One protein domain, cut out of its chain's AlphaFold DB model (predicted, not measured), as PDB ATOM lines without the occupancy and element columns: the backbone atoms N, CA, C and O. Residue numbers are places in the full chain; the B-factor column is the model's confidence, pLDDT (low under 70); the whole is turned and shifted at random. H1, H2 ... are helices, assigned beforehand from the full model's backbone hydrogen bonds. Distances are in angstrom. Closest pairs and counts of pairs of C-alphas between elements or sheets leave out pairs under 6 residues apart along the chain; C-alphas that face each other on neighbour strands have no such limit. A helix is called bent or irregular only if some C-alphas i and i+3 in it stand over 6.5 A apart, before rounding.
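What this domain is: This is residues 60 to 147 of the 163 residues of an uncharacterized protein of Candidatus Collierbacteria bacterium GW2011_GWA1_44_12 (UniProt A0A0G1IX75). A long helix, H2, and a shorter one, H1, lie side by side as a helical hairpin, and two shorter helices make a second layer over it, H3 packed along H1 and H4 near H2. A wide loop, residues 102 to 121, arches from the end of H2 round to the start of H3. The printed part has 88 residues with four named helices in the order H1, H2, H3, H4 and no named strand; its class is all helix, with 51 residues in the helices. The whole is compact, with a radius of gyration of the C-alphas of 13.2 A, and spans 40 by 28 by 19 A.

Where its parts are: H2, the longest helix, holds residues 80 to 101 and measures 31.4 A from its first to its last C-alpha, from (38.902, 14.929, -52.162) to (51.944, -0.863, -28.382). It is neither bent nor irregular, but only just: C-alphas 86 and 89 are 6.4 A apart. H1, residues 61 to 73, is 19.2 A long and begins with C-alpha 61 at (41.719, 7.340, -32.401). H3, residues 122 to 130, is 12.5 A long. H4, residues 141 to 147, is 10.1 A long and ends with C-alpha 147 at (29.707, 5.880, -42.837).

How they stand to each other: H2 touches H1 in a helical hairpin, at a shallow tilt of 23 degrees, opposite ways; their closest C-alphas, of Leu 83 and Ser 72, are 4.8 A apart. H1 also touches H3, at a shallow tilt of 12 degrees, opposite ways, with the C-alphas of Lys 66 and Phe 126 closest at 6.5 A. H2 and H4 are close but not clearly touching; their closest C-alphas, of Val 92 and Leu 141, are 7.2 A apart. H3 and H4, a second helical hairpin, only just touch, with 3 pairs of C-alphas within 8 A, the closest being Ile 129 and Ile 144 at 6.9 A. They run opposite ways at a steep tilt of 44 degrees. The helix packing is mostly aligned, only just: 2 of these 3 touching pairs are at a shallow tilt. H1 and H4 are apart, and H2 and H3 are apart. Every O i to N i+4 pair is within hydrogen-bond range in H1 and H3; in H2 16 of 18 are, and in H4 1 of 3, beside 2 of 4 O i to N i+3 pairs.

The domain as a whole: The C-alphas farthest apart, of Thr 77 and Glu 103, are 40.4 A apart. The printed part has no cut. The link from H2 to H3 is long, with 20 residues, and its C-alphas lie 13 to 21 A from the mean of the C-alphas; the links from H1 to H2 and from H3 to H4 are short. Mean pLDDT of the printed part is 77.5, and it is under 70 at residue 76, residues 103 to 120 and residues 145 to 147.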
ATOM      1  N   PRO A  60      44.244  10.011 -29.325       93.56
ATOM      2  CA  PRO A  60      42.872   9.550 -29.499       93.56
ATOM      3  C   PRO A  60      42.619   9.080 -30.934       93.56
ATOM      4  O   PRO A  60      43.014   9.731 -31.902       93.56
ATOM      5  N   GLU A  61      41.938   7.948 -31.086       93.44
ATOM      6  CA  GLU A  61      41.719   7.340 -32.401       93.44
ATOM      7  C   GLU A  61      40.887   8.259 -33.301       93.44
ATOM      8  O   GLU A  61      41.219   8.450 -34.471       93.44
ATOM      9  N   ILE A  62      39.868   8.908 -32.728       93.50
ATOM     10  CA  ILE A  62      39.060   9.909 -33.430       93.50
ATOM     11  C   ILE A  62      39.909  11.055 -33.988       93.50
ATOM     12  O   ILE A  62      39.675  11.484 -35.117       93.50
ATOM     13  N   SER A  63      40.925  11.510 -33.251       95.31
ATOM     14  CA  SER A  63      41.827  12.568 -33.712       95.31
ATOM     15  C   SER A  63      42.610  12.131 -34.950       95.31
ATOM     16  O   SER A  63      42.762  12.922 -35.874       95.31
ATOM     17  N   ARG A  64      43.043  10.862 -35.038       94.94
ATOM     18  CA  ARG A  64      43.723  10.336 -36.242       94.94
ATOM     19  C   ARG A  64      42.815  10.335 -37.468       94.94
ATOM     20  O   ARG A  64      43.260  10.688 -38.556       94.94
ATOM     21  N   ILE A  65      41.552   9.953 -37.297       93.50
ATOM     22  CA  ILE A  65      40.584   9.928 -38.399       93.50
ATOM     23  C   ILE A  65      40.231  11.354 -38.844       93.50
ATOM     24  O   ILE A  65      40.220  11.635 -40.042       93.50
ATOM     25  N   LYS A  66      39.995  12.271 -37.896       94.50
ATOM     26  CA  LYS A  66      39.743  13.688 -38.198       94.50
ATOM     27  C   LYS A  66      40.926  14.341 -38.909       94.50
ATOM     28  O   LYS A  66      40.704  15.048 -39.887       94.50
ATOM     29  N   ALA A  67      42.156  14.047 -38.488       96.00
ATOM     30  CA  ALA A  67      43.361  14.548 -39.142       96.00
ATOM     31  C   ALA A  67      43.463  14.046 -40.588       96.00
ATOM     32  O   ALA A  67      43.698  14.839 -41.491       96.00
ATOM     33  N   ALA A  68      43.199  12.757 -40.831       93.69
ATOM     34  CA  ALA A  68      43.187  12.205 -42.186       93.69
ATOM     35  C   ALA A  68      42.153  12.889 -43.090       93.69
ATOM     36  O   ALA A  68      42.449  13.173 -44.248       93.69
ATOM     37  N   ILE A  69      40.960  13.179 -42.563       92.19
ATOM     38  CA  ILE A  69      39.948  13.946 -43.294       92.19
ATOM     39  C   ILE A  69      40.443  15.363 -43.560       92.19
ATOM     40  O   ILE A  69      40.395  15.791 -44.704       92.19
ATOM     41  N   GLU A  70      40.943  16.078 -42.548       94.31
ATOM     42  CA  GLU A  70      41.475  17.436 -42.714       94.31
ATOM     43  C   GLU A  70      42.536  17.474 -43.820       94.31
ATOM     44  O   GLU A  70      42.405  18.253 -44.759       94.31
ATOM     45  N   GLU A  71      43.508  16.557 -43.791       92.94
ATOM     46  CA  GLU A  71      44.532  16.416 -44.831       92.94
ATOM     47  C   GLU A  71      43.939  16.189 -46.227       92.94
ATOM     48  O   GLU A  71      44.488  16.675 -47.216       92.94
ATOM     49  N   SER A  72      42.814  15.480 -46.339       90.81
ATOM     50  CA  SER A  72      42.142  15.264 -47.623       90.81
ATOM     51  C   SER A  72      41.450  16.507 -48.183       90.81
ATOM     52  O   SER A  72      41.178  16.549 -49.381       90.81
ATOM     53  N   TYR A  73      41.181  17.514 -47.351       90.06
ATOM     54  CA  TYR A  73      40.603  18.797 -47.759       90.06
ATOM     55  C   TYR A  73      41.652  19.911 -47.928       90.06
ATOM     56  O   TYR A  73      41.301  20.983 -48.408       90.06
ATOM     57  N   LEU A  74      42.926  19.677 -47.580       87.44
ATOM     58  CA  LEU A  74      44.018  20.645 -47.788       87.44
ATOM     59  C   LEU A  74      44.550  20.671 -49.233       87.44
ATOM     60  O   LEU A  74      45.292  21.578 -49.601       87.44
ATOM     61  N   GLY A  75      44.226  19.664 -50.049       75.88
ATOM     62  CA  GLY A  75      44.662  19.589 -51.442       75.88
ATOM     63  C   GLY A  75      43.720  20.338 -52.381       75.88
ATOM     64  O   GLY A  75      42.716  19.774 -52.798       75.88
ATOM     65  N   ASP A  76      44.077  21.559 -52.783       69.25
ATOM     66  CA  ASP A  76      43.246  22.400 -53.668       69.25
ATOM     67  C   ASP A  76      43.023  21.820 -55.083       69.25
ATOM     68  O   ASP A  76      42.128  22.257 -55.804       69.25
ATOM     69  N   THR A  77      43.843  20.858 -55.519       71.12
ATOM     70  CA  THR A  77      43.882  20.392 -56.921       71.12
ATOM     71  C   THR A  77      43.517  18.925 -57.121       71.12
ATOM     72  O   THR A  77      43.379  18.485 -58.264       71.12
ATOM     73  N   LEU A  78      43.375  18.154 -56.044       75.50
ATOM     74  CA  LEU A  78      43.118  16.717 -56.109       75.50
ATOM     75  C   LEU A  78      41.680  16.414 -55.695       75.50
ATOM     76  O   LEU A  78      41.111  17.084 -54.839       75.50
ATOM     77  N   ASP A  79      41.101  15.375 -56.297       85.81
ATOM     78  CA  ASP A  79      39.784  14.879 -55.902       85.81
ATOM     79  C   ASP A  79      39.812  14.486 -54.417       85.81
ATOM     80  O   ASP A  79      40.524  13.562 -54.012       85.81
ATOM     81  N   THR A  80      39.027  15.187 -53.598       85.12
ATOM     82  CA  THR A  80      38.902  14.929 -52.162       85.12
ATOM     83  C   THR A  80      38.557  13.469 -51.873       85.12
ATOM     84  O   THR A  80      39.070  12.909 -50.909       85.12
ATOM     85  N   ASN A  81      37.749  12.808 -52.707       83.25
ATOM     86  CA  ASN A  81      37.421  11.394 -52.512       83.25
ATOM     87  C   ASN A  81      38.650  10.499 -52.686       83.25
ATOM     88  O   ASN A  81      38.840   9.557 -51.917       83.25
ATOM     89  N   LEU A  82      39.506  10.811 -53.662       84.88
ATOM     90  CA  LEU A  82      40.770  10.111 -53.868       84.88
ATOM     91  C   LEU A  82      41.719  10.340 -52.684       84.88
ATOM     92  O   LEU A  82      42.353   9.400 -52.205       84.88
ATOM     93  N   LEU A  83      41.789  11.570 -52.169       88.44
ATOM     94  CA  LEU A  83      42.593  11.870 -50.986       88.44
ATOM     95  C   LEU A  83      42.055  11.184 -49.727       88.44
ATOM     96  O   LEU A  83      42.845  10.685 -48.929       88.44
ATOM     97  N   LEU A  84      40.736  11.108 -49.544       85.81
ATOM     98  CA  LEU A  84      40.122  10.376 -48.433       85.81
ATOM     99  C   LEU A  84      40.445   8.880 -48.524       85.81
ATOM    100  O   LEU A  84      40.817   8.266 -47.523       85.81
ATOM    101  N   GLN A  85      40.390   8.307 -49.732       84.00
ATOM    102  CA  GLN A  85      40.810   6.929 -50.004       84.00
ATOM    103  C   GLN A  85      42.293   6.689 -49.697       84.00
ATOM    104  O   GLN A  85      42.663   5.576 -49.331       84.00
ATOM    105  N   ALA A  86      43.139   7.713 -49.809       87.56
ATOM    106  CA  ALA A  86      44.563   7.613 -49.512       87.56
ATOM    107  C   ALA A  86      44.896   7.828 -48.023       87.56
ATOM    108  O   ALA A  86      45.800   7.169 -47.503       87.56
ATOM    109  N   HIS A  87      44.218   8.749 -47.330       90.12
ATOM    110  CA  HIS A  87      44.556   9.136 -45.954       90.12
ATOM    111  C   HIS A  87      43.874   8.270 -44.894       90.12
ATOM    112  O   HIS A  87      44.524   7.873 -43.923       90.12
ATOM    113  N   LEU A  88      42.601   7.903 -45.077       88.94
ATOM    114  CA  LEU A  88      41.871   7.123 -44.073       88.94
ATOM    115  C   LEU A  88      42.512   5.754 -43.792       88.94
ATOM    116  O   LEU A  88      42.694   5.438 -42.614       88.94
ATOM    117  N   PRO A  89      42.944   4.958 -44.793       85.50
ATOM    118  CA  PRO A  89      43.625   3.695 -44.512       85.50
ATOM    119  C   PRO A  89      44.918   3.870 -43.708       85.50
ATOM    120  O   PRO A  89      45.229   3.025 -42.871       85.50
ATOM    121  N   LYS A  90      45.651   4.977 -43.905       89.50
ATOM    122  CA  LYS A  90      46.860   5.282 -43.124       89.50
ATOM    123  C   LYS A  90      46.519   5.547 -41.660       89.50
ATOM    124  O   LYS A  90      47.199   5.025 -40.780       89.50
ATOM    125  N   ALA A  91      45.457   6.309 -41.392       91.25
ATOM    126  CA  ALA A  91      44.991   6.554 -40.029       91.25
ATOM    127  C   ALA A  91      44.515   5.264 -39.345       91.25
ATOM    128  O   ALA A  91      44.904   4.999 -38.210       91.25
ATOM    129  N   VAL A  92      43.745   4.428 -40.050       88.38
ATOM    130  CA  VAL A  92      43.293   3.113 -39.561       88.38
ATOM    131  C   VAL A  92      44.483   2.214 -39.219       88.38
ATOM    132  O   VAL A  92      44.525   1.632 -38.134       88.38
ATOM    133  N   PHE A  93      45.479   2.139 -40.105       86.56
ATOM    134  CA  PHE A  93      46.701   1.376 -39.863       86.56
ATOM    135  C   PHE A  93      47.472   1.903 -38.643       86.56
ATOM    136  O   PHE A  93      47.872   1.124 -37.780       86.56
ATOM    137  N   ALA A  94      47.627   3.225 -38.518       89.69
ATOM    138  CA  ALA A  94      48.291   3.837 -37.367       89.69
ATOM    139  C   ALA A  94      47.582   3.505 -36.042       89.69
ATOM    140  O   ALA A  94      48.245   3.126 -35.080       89.69
ATOM    141  N   ILE A  95      46.244   3.558 -36.007       90.38
ATOM    142  CA  ILE A  95      45.440   3.154 -34.838       90.38
ATOM    143  C   ILE A  95      45.724   1.697 -34.457       90.38
ATOM    144  O   ILE A  95      45.914   1.383 -33.284       90.38
ATOM    145  N   GLN A  96      45.774   0.790 -35.436       87.06
ATOM    146  CA  GLN A  96      46.053  -0.623 -35.177       87.06
ATOM    147  C   GLN A  96      47.458  -0.835 -34.601       87.06
ATOM    148  O   GLN A  96      47.611  -1.586 -33.636       87.06
ATOM    149  N   MET A  97      48.466  -0.146 -35.136       89.00
ATOM    150  CA  MET A  97      49.835  -0.201 -34.610       89.00
ATOM    151  C   MET A  97      49.928   0.366 -33.187       89.00
ATOM    152  O   MET A  97      50.632  -0.183 -32.341       89.00
ATOM    153  N   ASP A  98      49.190   1.430 -32.883       90.44
ATOM    154  CA  ASP A  98      49.156   2.021 -31.542       90.44
ATOM    155  C   ASP A  98      48.464   1.115 -30.514       90.44
ATOM    156  O   ASP A  98      48.914   1.004 -29.368       90.44
ATOM    157  N   ARG A  99      47.407   0.400 -30.917       88.19
ATOM    158  CA  ARG A  99      46.735  -0.604 -30.074       88.19
ATOM    159  C   ARG A  99      47.676  -1.739 -29.671       88.19
ATOM    160  O   ARG A  99      47.651  -2.157 -28.516       88.19
ATOM    161  N   GLN A 100      48.537  -2.189 -30.591       87.19
ATOM    162  CA  GLN A 100      49.555  -3.209 -30.304       87.19
ATOM    163  C   GLN A 100      50.573  -2.727 -29.264       87.19
ATOM    164  O   GLN A 100      50.950  -3.489 -28.379       87.19
ATOM    165  N   LYS A 101      50.982  -1.455 -29.328       85.00
ATOM    166  CA  LYS A 101      51.944  -0.863 -28.382       85.00
ATOM    167  C   LYS A 101      51.358  -0.618 -26.997       85.00
ATOM    168  O   LYS A 101      52.076  -0.656 -26.008       85.00
ATOM    169  N   THR A 102      50.066  -0.316 -26.919       79.62
ATOM    170  CA  THR A 102      49.411   0.082 -25.665       79.62
ATOM    171  C   THR A 102      48.791  -1.087 -24.894       79.62
ATOM    172  O   THR A 102      48.078  -0.838 -23.924       79.62
ATOM    173  N   GLU A 103      49.053  -2.338 -25.303       67.62
ATOM    174  CA  GLU A 103      48.484  -3.571 -24.719       67.62
ATOM    175  C   GLU A 103      46.953  -3.520 -24.586       67.62
ATOM    176  O   GLU A 103      46.351  -4.088 -23.675       67.62
ATOM    177  N   ARG A 104      46.290  -2.811 -25.504       58.16
ATOM    178  CA  ARG A 104      44.832  -2.695 -25.537       58.16
ATOM    179  C   ARG A 104      44.303  -3.617 -26.630       58.16
ATOM    180  O   ARG A 104      44.195  -3.176 -27.777       58.16
ATOM    181  N   PRO A 105      43.952  -4.880 -26.320       49.12
ATOM    182  CA  PRO A 105      43.285  -5.722 -27.296       49.12
ATOM    183  C   PRO A 105      41.971  -5.047 -27.697       49.12
ATOM    184  O   PRO A 105      41.147  -4.687 -26.857       49.12
ATOM    185  N   SER A 106      41.793  -4.840 -28.996       50.66
ATOM    186  CA  SER A 106      40.532  -4.387 -29.569       50.66
ATOM    187  C   SER A 106      39.937  -5.542 -30.356       50.66
ATOM    188  O   SER A 106      40.297  -5.745 -31.513       50.66
ATOM    189  N   PHE A 107      38.988  -6.246 -29.750       43.25
ATOM    190  CA  PHE A 107      38.044  -7.079 -30.483       43.25
ATOM    191  C   PHE A 107      36.722  -6.327 -30.551       43.25
ATOM    192  O   PHE A 107      36.071  -6.146 -29.528       43.25
ATOM    193  N   TYR A 108      36.329  -5.909 -31.750       46.84
ATOM    194  CA  TYR A 108      34.945  -5.548 -32.027       46.84
ATOM    195  C   TYR A 108      34.522  -6.217 -33.329       46.84
ATOM    196  O   TYR A 108      35.231  -6.169 -34.335       46.84
ATOM    197  N   VAL A 109      33.389  -6.908 -33.244       38.06
ATOM    198  CA  VAL A 109      32.681  -7.534 -34.354       38.06
ATOM    199  C   VAL A 109      31.769  -6.470 -34.943       38.06
ATOM    200  O   VAL A 109      30.894  -5.956 -34.248       38.06
ATOM    201  N   THR A 110      31.961  -6.146 -36.214       44.22
ATOM    202  CA  THR A 110      31.096  -5.201 -36.909       44.22
ATOM    203  C   THR A 110      29.753  -5.853 -37.219       44.22
ATOM    204  O   THR A 110      29.676  -6.752 -38.056       44.22
ATOM    205  N   HIS A 111      28.674  -5.371 -36.605       36.69
ATOM    206  CA  HIS A 111      27.360  -5.461 -37.235       36.69
ATOM    207  C   HIS A 111      27.233  -4.272 -38.186       36.69
ATOM    208  O   HIS A 111      26.991  -3.145 -37.765       36.69
ATOM    209  N   LEU A 112      27.450  -4.524 -39.476       39.94
ATOM    210  CA  LEU A 112      27.216  -3.540 -40.527       39.94
ATOM    211  C   LEU A 112      25.701  -3.338 -40.668       39.94
ATOM    212  O   LEU A 112      25.011  -4.209 -41.194       39.94
ATOM    213  N   SER A 113      25.171  -2.212 -40.190       42.19
ATOM    214  CA  SER A 113      23.844  -1.748 -40.601       42.19
ATOM    215  C   SER A 113      23.999  -0.760 -41.752       42.19
ATOM    216  O   SER A 113      24.658   0.269 -41.609       42.19
ATOM    217  N   GLU A 114      23.386  -1.063 -42.892       40.66
ATOM    218  CA  GLU A 114      23.392  -0.221 -44.089       40.66
ATOM    219  C   GLU A 114      22.498   1.020 -43.911       40.66
ATOM    220  O   GLU A 114      21.421   1.128 -44.491       40.66
ATOM    221  N   THR A 115      22.916   1.997 -43.107       44.50
ATOM    222  CA  THR A 115      22.294   3.330 -43.113       44.50
ATOM    223  C   THR A 115      23.077   4.239 -44.047       44.50
ATOM    224  O   THR A 115      24.152   4.736 -43.724       44.50
ATOM    225  N   SER A 116      22.548   4.411 -45.256       43.94
ATOM    226  CA  SER A 116      23.248   4.982 -46.403       43.94
ATOM    227  C   SER A 116      23.106   6.505 -46.523       43.94
ATOM    228  O   SER A 116      22.751   7.014 -47.585       43.94
ATOM    229  N   THR A 117      23.454   7.280 -45.498       51.78
ATOM    230  CA  THR A 117      23.416   8.749 -45.617       51.78
ATOM    231  C   THR A 117      24.542   9.239 -46.537       51.78
ATOM    232  O   THR A 117      25.706   8.890 -46.368       51.78
ATOM    233  N   SER A 118      24.203  10.013 -47.568       56.75
ATOM    234  CA  SER A 118      25.179  10.722 -48.404       56.75
ATOM    235  C   SER A 118      25.801  11.852 -47.580       56.75
ATOM    236  O   SER A 118      25.231  12.940 -47.511       56.75
ATOM    237  N   LEU A 119      26.942  11.606 -46.938       62.50
ATOM    238  CA  LEU A 119      27.685  12.656 -46.245       62.50
ATOM    239  C   LEU A 119      28.473  13.466 -47.274       62.50
ATOM    240  O   LEU A 119      29.358  12.943 -47.945       62.50
ATOM    241  N   GLN A 120      28.126  14.744 -47.415       69.94
ATOM    242  CA  GLN A 120      28.876  15.698 -48.225       69.94
ATOM    243  C   GLN A 120      29.521  16.741 -47.314       69.94
ATOM    244  O   GLN A 120      28.862  17.309 -46.440       69.94
ATOM    245  N   GLY A 121      30.809  16.995 -47.544       81.25
ATOM    246  CA  GLY A 121      31.581  18.020 -46.844       81.25
ATOM    247  C   GLY A 121      32.239  17.554 -45.542       81.25
ATOM    248  O   GLY A 121      31.814  16.591 -44.902       81.25
ATOM    249  N   LYS A 122      33.290  18.287 -45.158       87.00
ATOM    250  CA  LYS A 122      34.155  18.003 -44.006       87.00
ATOM    251  C   LYS A 122      33.383  17.905 -42.688       87.00
ATOM    252  O   LYS A 122      33.524  16.921 -41.970       87.00
ATOM    253  N   GLU A 123      32.518  18.879 -42.415       86.88
ATOM    254  CA  GLU A 123      31.755  18.948 -41.160       86.88
ATOM    255  C   GLU A 123      30.797  17.761 -40.989       86.88
ATOM    256  O   GLU A 123      30.696  17.186 -39.908       86.88
ATOM    257  N   SER A 124      30.149  17.330 -42.076       84.56
ATOM    258  CA  SER A 124      29.274  16.152 -42.068       84.56
ATOM    259  C   SER A 124      30.050  14.876 -41.731       84.56
ATOM    260  O   SER A 124      29.548  14.023 -40.999       84.56
ATOM    261  N   LEU A 125      31.280  14.744 -42.240       84.19
ATOM    262  CA  LEU A 125      32.154  13.610 -41.933       84.19
ATOM    263  C   LEU A 125      32.634  13.648 -40.479       84.19
ATOM    264  O   LEU A 125      32.600  12.619 -39.806       84.19
ATOM    265  N   PHE A 126      33.030  14.818 -39.970       87.69
ATOM    266  CA  PHE A 126      33.417  14.980 -38.567       87.69
ATOM    267  C   PHE A 126      32.284  14.594 -37.620       87.69
ATOM    268  O   PHE A 126      32.501  13.761 -36.741       87.69
ATOM    269  N   ALA A 127      31.079  15.118 -37.849       86.00
ATOM    270  CA  ALA A 127      29.909  14.787 -37.044       86.00
ATOM    271  C   ALA A 127      29.603  13.281 -37.074       86.00
ATOM    272  O   ALA A 127      29.322  12.681 -36.041       86.00
ATOM    273  N   ALA A 128      29.706  12.640 -38.240       83.81
ATOM    274  CA  ALA A 128      29.436  11.210 -38.363       83.81
ATOM    275  C   ALA A 128      30.496  10.320 -37.689       83.81
ATOM    276  O   ALA A 128      30.187   9.217 -37.250       83.81
ATOM    277  N   ILE A 129      31.744  10.772 -37.584       84.31
ATOM    278  CA  ILE A 129      32.780  10.032 -36.849       84.31
ATOM    279  C   ILE A 129      32.635  10.236 -35.345       84.31
ATOM    280  O   ILE A 129      32.875   9.301 -34.585       84.31
ATOM    281  N   GLU A 130      32.215  11.421 -34.909       85.88
ATOM    282  CA  GLU A 130      31.922  11.683 -33.500       85.88
ATOM    283  C   GLU A 130      30.823  10.766 -32.962       85.88
ATOM    284  O   GLU A 130      30.945  10.282 -31.841       85.88
ATOM    285  N   THR A 131      29.805  10.434 -33.764       84.12
ATOM    286  CA  THR A 131      28.781   9.455 -33.354       84.12
ATOM    287  C   THR A 131      29.306   8.018 -33.284       84.12
ATOM    288  O   THR A 131      28.712   7.188 -32.598       84.12
ATOM    289  N   CYS A 132      30.416   7.718 -33.964       79.69
ATOM    290  CA  CYS A 132      31.083   6.413 -33.930       79.69
ATOM    291  C   CYS A 132      32.150   6.314 -32.827       79.69
ATOM    292  O   CYS A 132      32.731   5.241 -32.629       79.69
ATOM    293  N   ALA A 133      32.451   7.423 -32.146       83.19
ATOM    294  CA  ALA A 133      33.448   7.463 -31.095       83.19
ATOM    295  C   ALA A 133      32.824   7.214 -29.723       83.19
ATOM    296  O   ALA A 133      31.814   7.799 -29.337       83.19
ATOM    297  N   SER A 134      33.468   6.350 -28.954       82.69
ATOM    298  CA  SER A 134      33.152   6.170 -27.541       82.69
ATOM    299  C   SER A 134      33.707   7.334 -26.696       82.69
ATOM    300  O   SER A 134      34.587   8.064 -27.160       82.69
ATOM    301  N   PRO A 135      33.241   7.515 -25.442       79.38
ATOM    302  CA  PRO A 135      33.658   8.641 -24.599       79.38
ATOM    303  C   PRO A 135      35.167   8.738 -24.327       79.38
ATOM    304  O   PRO A 135      35.649   9.814 -23.989       79.38
ATOM    305  N   ASP A 136      35.921   7.642 -24.468       77.94
ATOM    306  CA  ASP A 136      37.384   7.626 -24.309       77.94
ATOM    307  C   ASP A 136      38.146   7.912 -25.621       77.94
ATOM    308  O   ASP A 136      39.374   7.817 -25.662       77.94
ATOM    309  N   GLY A 137      37.431   8.273 -26.692       80.12
ATOM    310  CA  GLY A 137      37.993   8.645 -27.988       80.12
ATOM    311  C   GLY A 137      38.327   7.468 -28.908       80.12
ATOM    312  O   GLY A 137      38.932   7.696 -29.961       80.12
ATOM    313  N   ARG A 138      37.962   6.227 -28.550       84.00
ATOM    314  CA  ARG A 138      38.069   5.074 -29.466       84.00
ATOM    315  C   ARG A 138      36.988   5.115 -30.522       84.00
ATOM    316  O   ARG A 138      35.862   5.500 -30.216       84.00
ATOM    317  N   VAL A 139      37.306   4.619 -31.712       82.94
ATOM    318  CA  VAL A 139      36.366   4.547 -32.829       82.94
ATOM    319  C   VAL A 139      36.150   3.098 -33.251       82.94
ATOM    320  O   VAL A 139      37.099   2.314 -33.378       82.94
ATOM    321  N   ASP A 140      34.891   2.744 -33.506       81.94
ATOM    322  CA  ASP A 140      34.565   1.505 -34.205       81.94
ATOM    323  C   ASP A 140      34.961   1.639 -35.683       81.94
ATOM    324  O   ASP A 140      34.265   2.247 -36.497       81.94
ATOM    325  N   LEU A 141      36.114   1.064 -36.029       75.31
ATOM    326  CA  LEU A 141      36.678   1.116 -37.380       75.31
ATOM    327  C   LEU A 141      35.762   0.476 -38.433       75.31
ATOM    328  O   LEU A 141      35.840   0.834 -39.609       75.31
ATOM    329  N   GLY A 142      34.906  -0.464 -38.032       70.75
ATOM    330  CA  GLY A 142      33.942  -1.079 -38.927       70.75
ATOM    331  C   GLY A 142      32.733  -0.179 -39.206       70.75
ATOM    332  O   GLY A 142      32.208  -0.211 -40.314       70.75
ATOM    333  N   MET A 143      32.351   0.687 -38.263       71.06
ATOM    334  CA  MET A 143      31.338   1.730 -38.493       71.06
ATOM    335  C   MET A 143      31.857   2.848 -39.411       71.06
ATOM    336  O   MET A 143      31.102   3.389 -40.221       71.06
ATOM    337  N   ILE A 144      33.157   3.167 -39.366       70.31
ATOM    338  CA  ILE A 144      33.752   4.173 -40.268       70.31
ATOM    339  C   ILE A 144      33.560   3.777 -41.740       70.31
ATOM    340  O   ILE A 144      33.246   4.630 -42.573       70.31
ATOM    341  N   SER A 145      33.719   2.492 -42.079       67.31
ATOM    342  CA  SER A 145      33.580   2.039 -43.469       67.31
ATOM    343  C   SER A 145      32.147   2.156 -43.987       67.31
ATOM    344  O   SER A 145      31.956   2.567 -45.133       67.31
ATOM    345  N   SER A 146      31.139   1.896 -43.146       66.56
ATOM    346  CA  SER A 146      29.734   2.093 -43.518       66.56
ATOM    347  C   SER A 146      29.369   3.570 -43.662       66.56
ATOM    348  O   SER A 146      28.569   3.924 -44.526       66.56
ATOM    349  N   VAL A 147      29.976   4.437 -42.847       67.81
ATOM    350  CA  VAL A 147      29.707   5.880 -42.837       67.81
ATOM    351  C   VAL A 147      30.308   6.581 -44.056       67.81
ATOM    352  O   VAL A 147      29.635   7.384 -44.699       67.81
TER     353      VAL A 147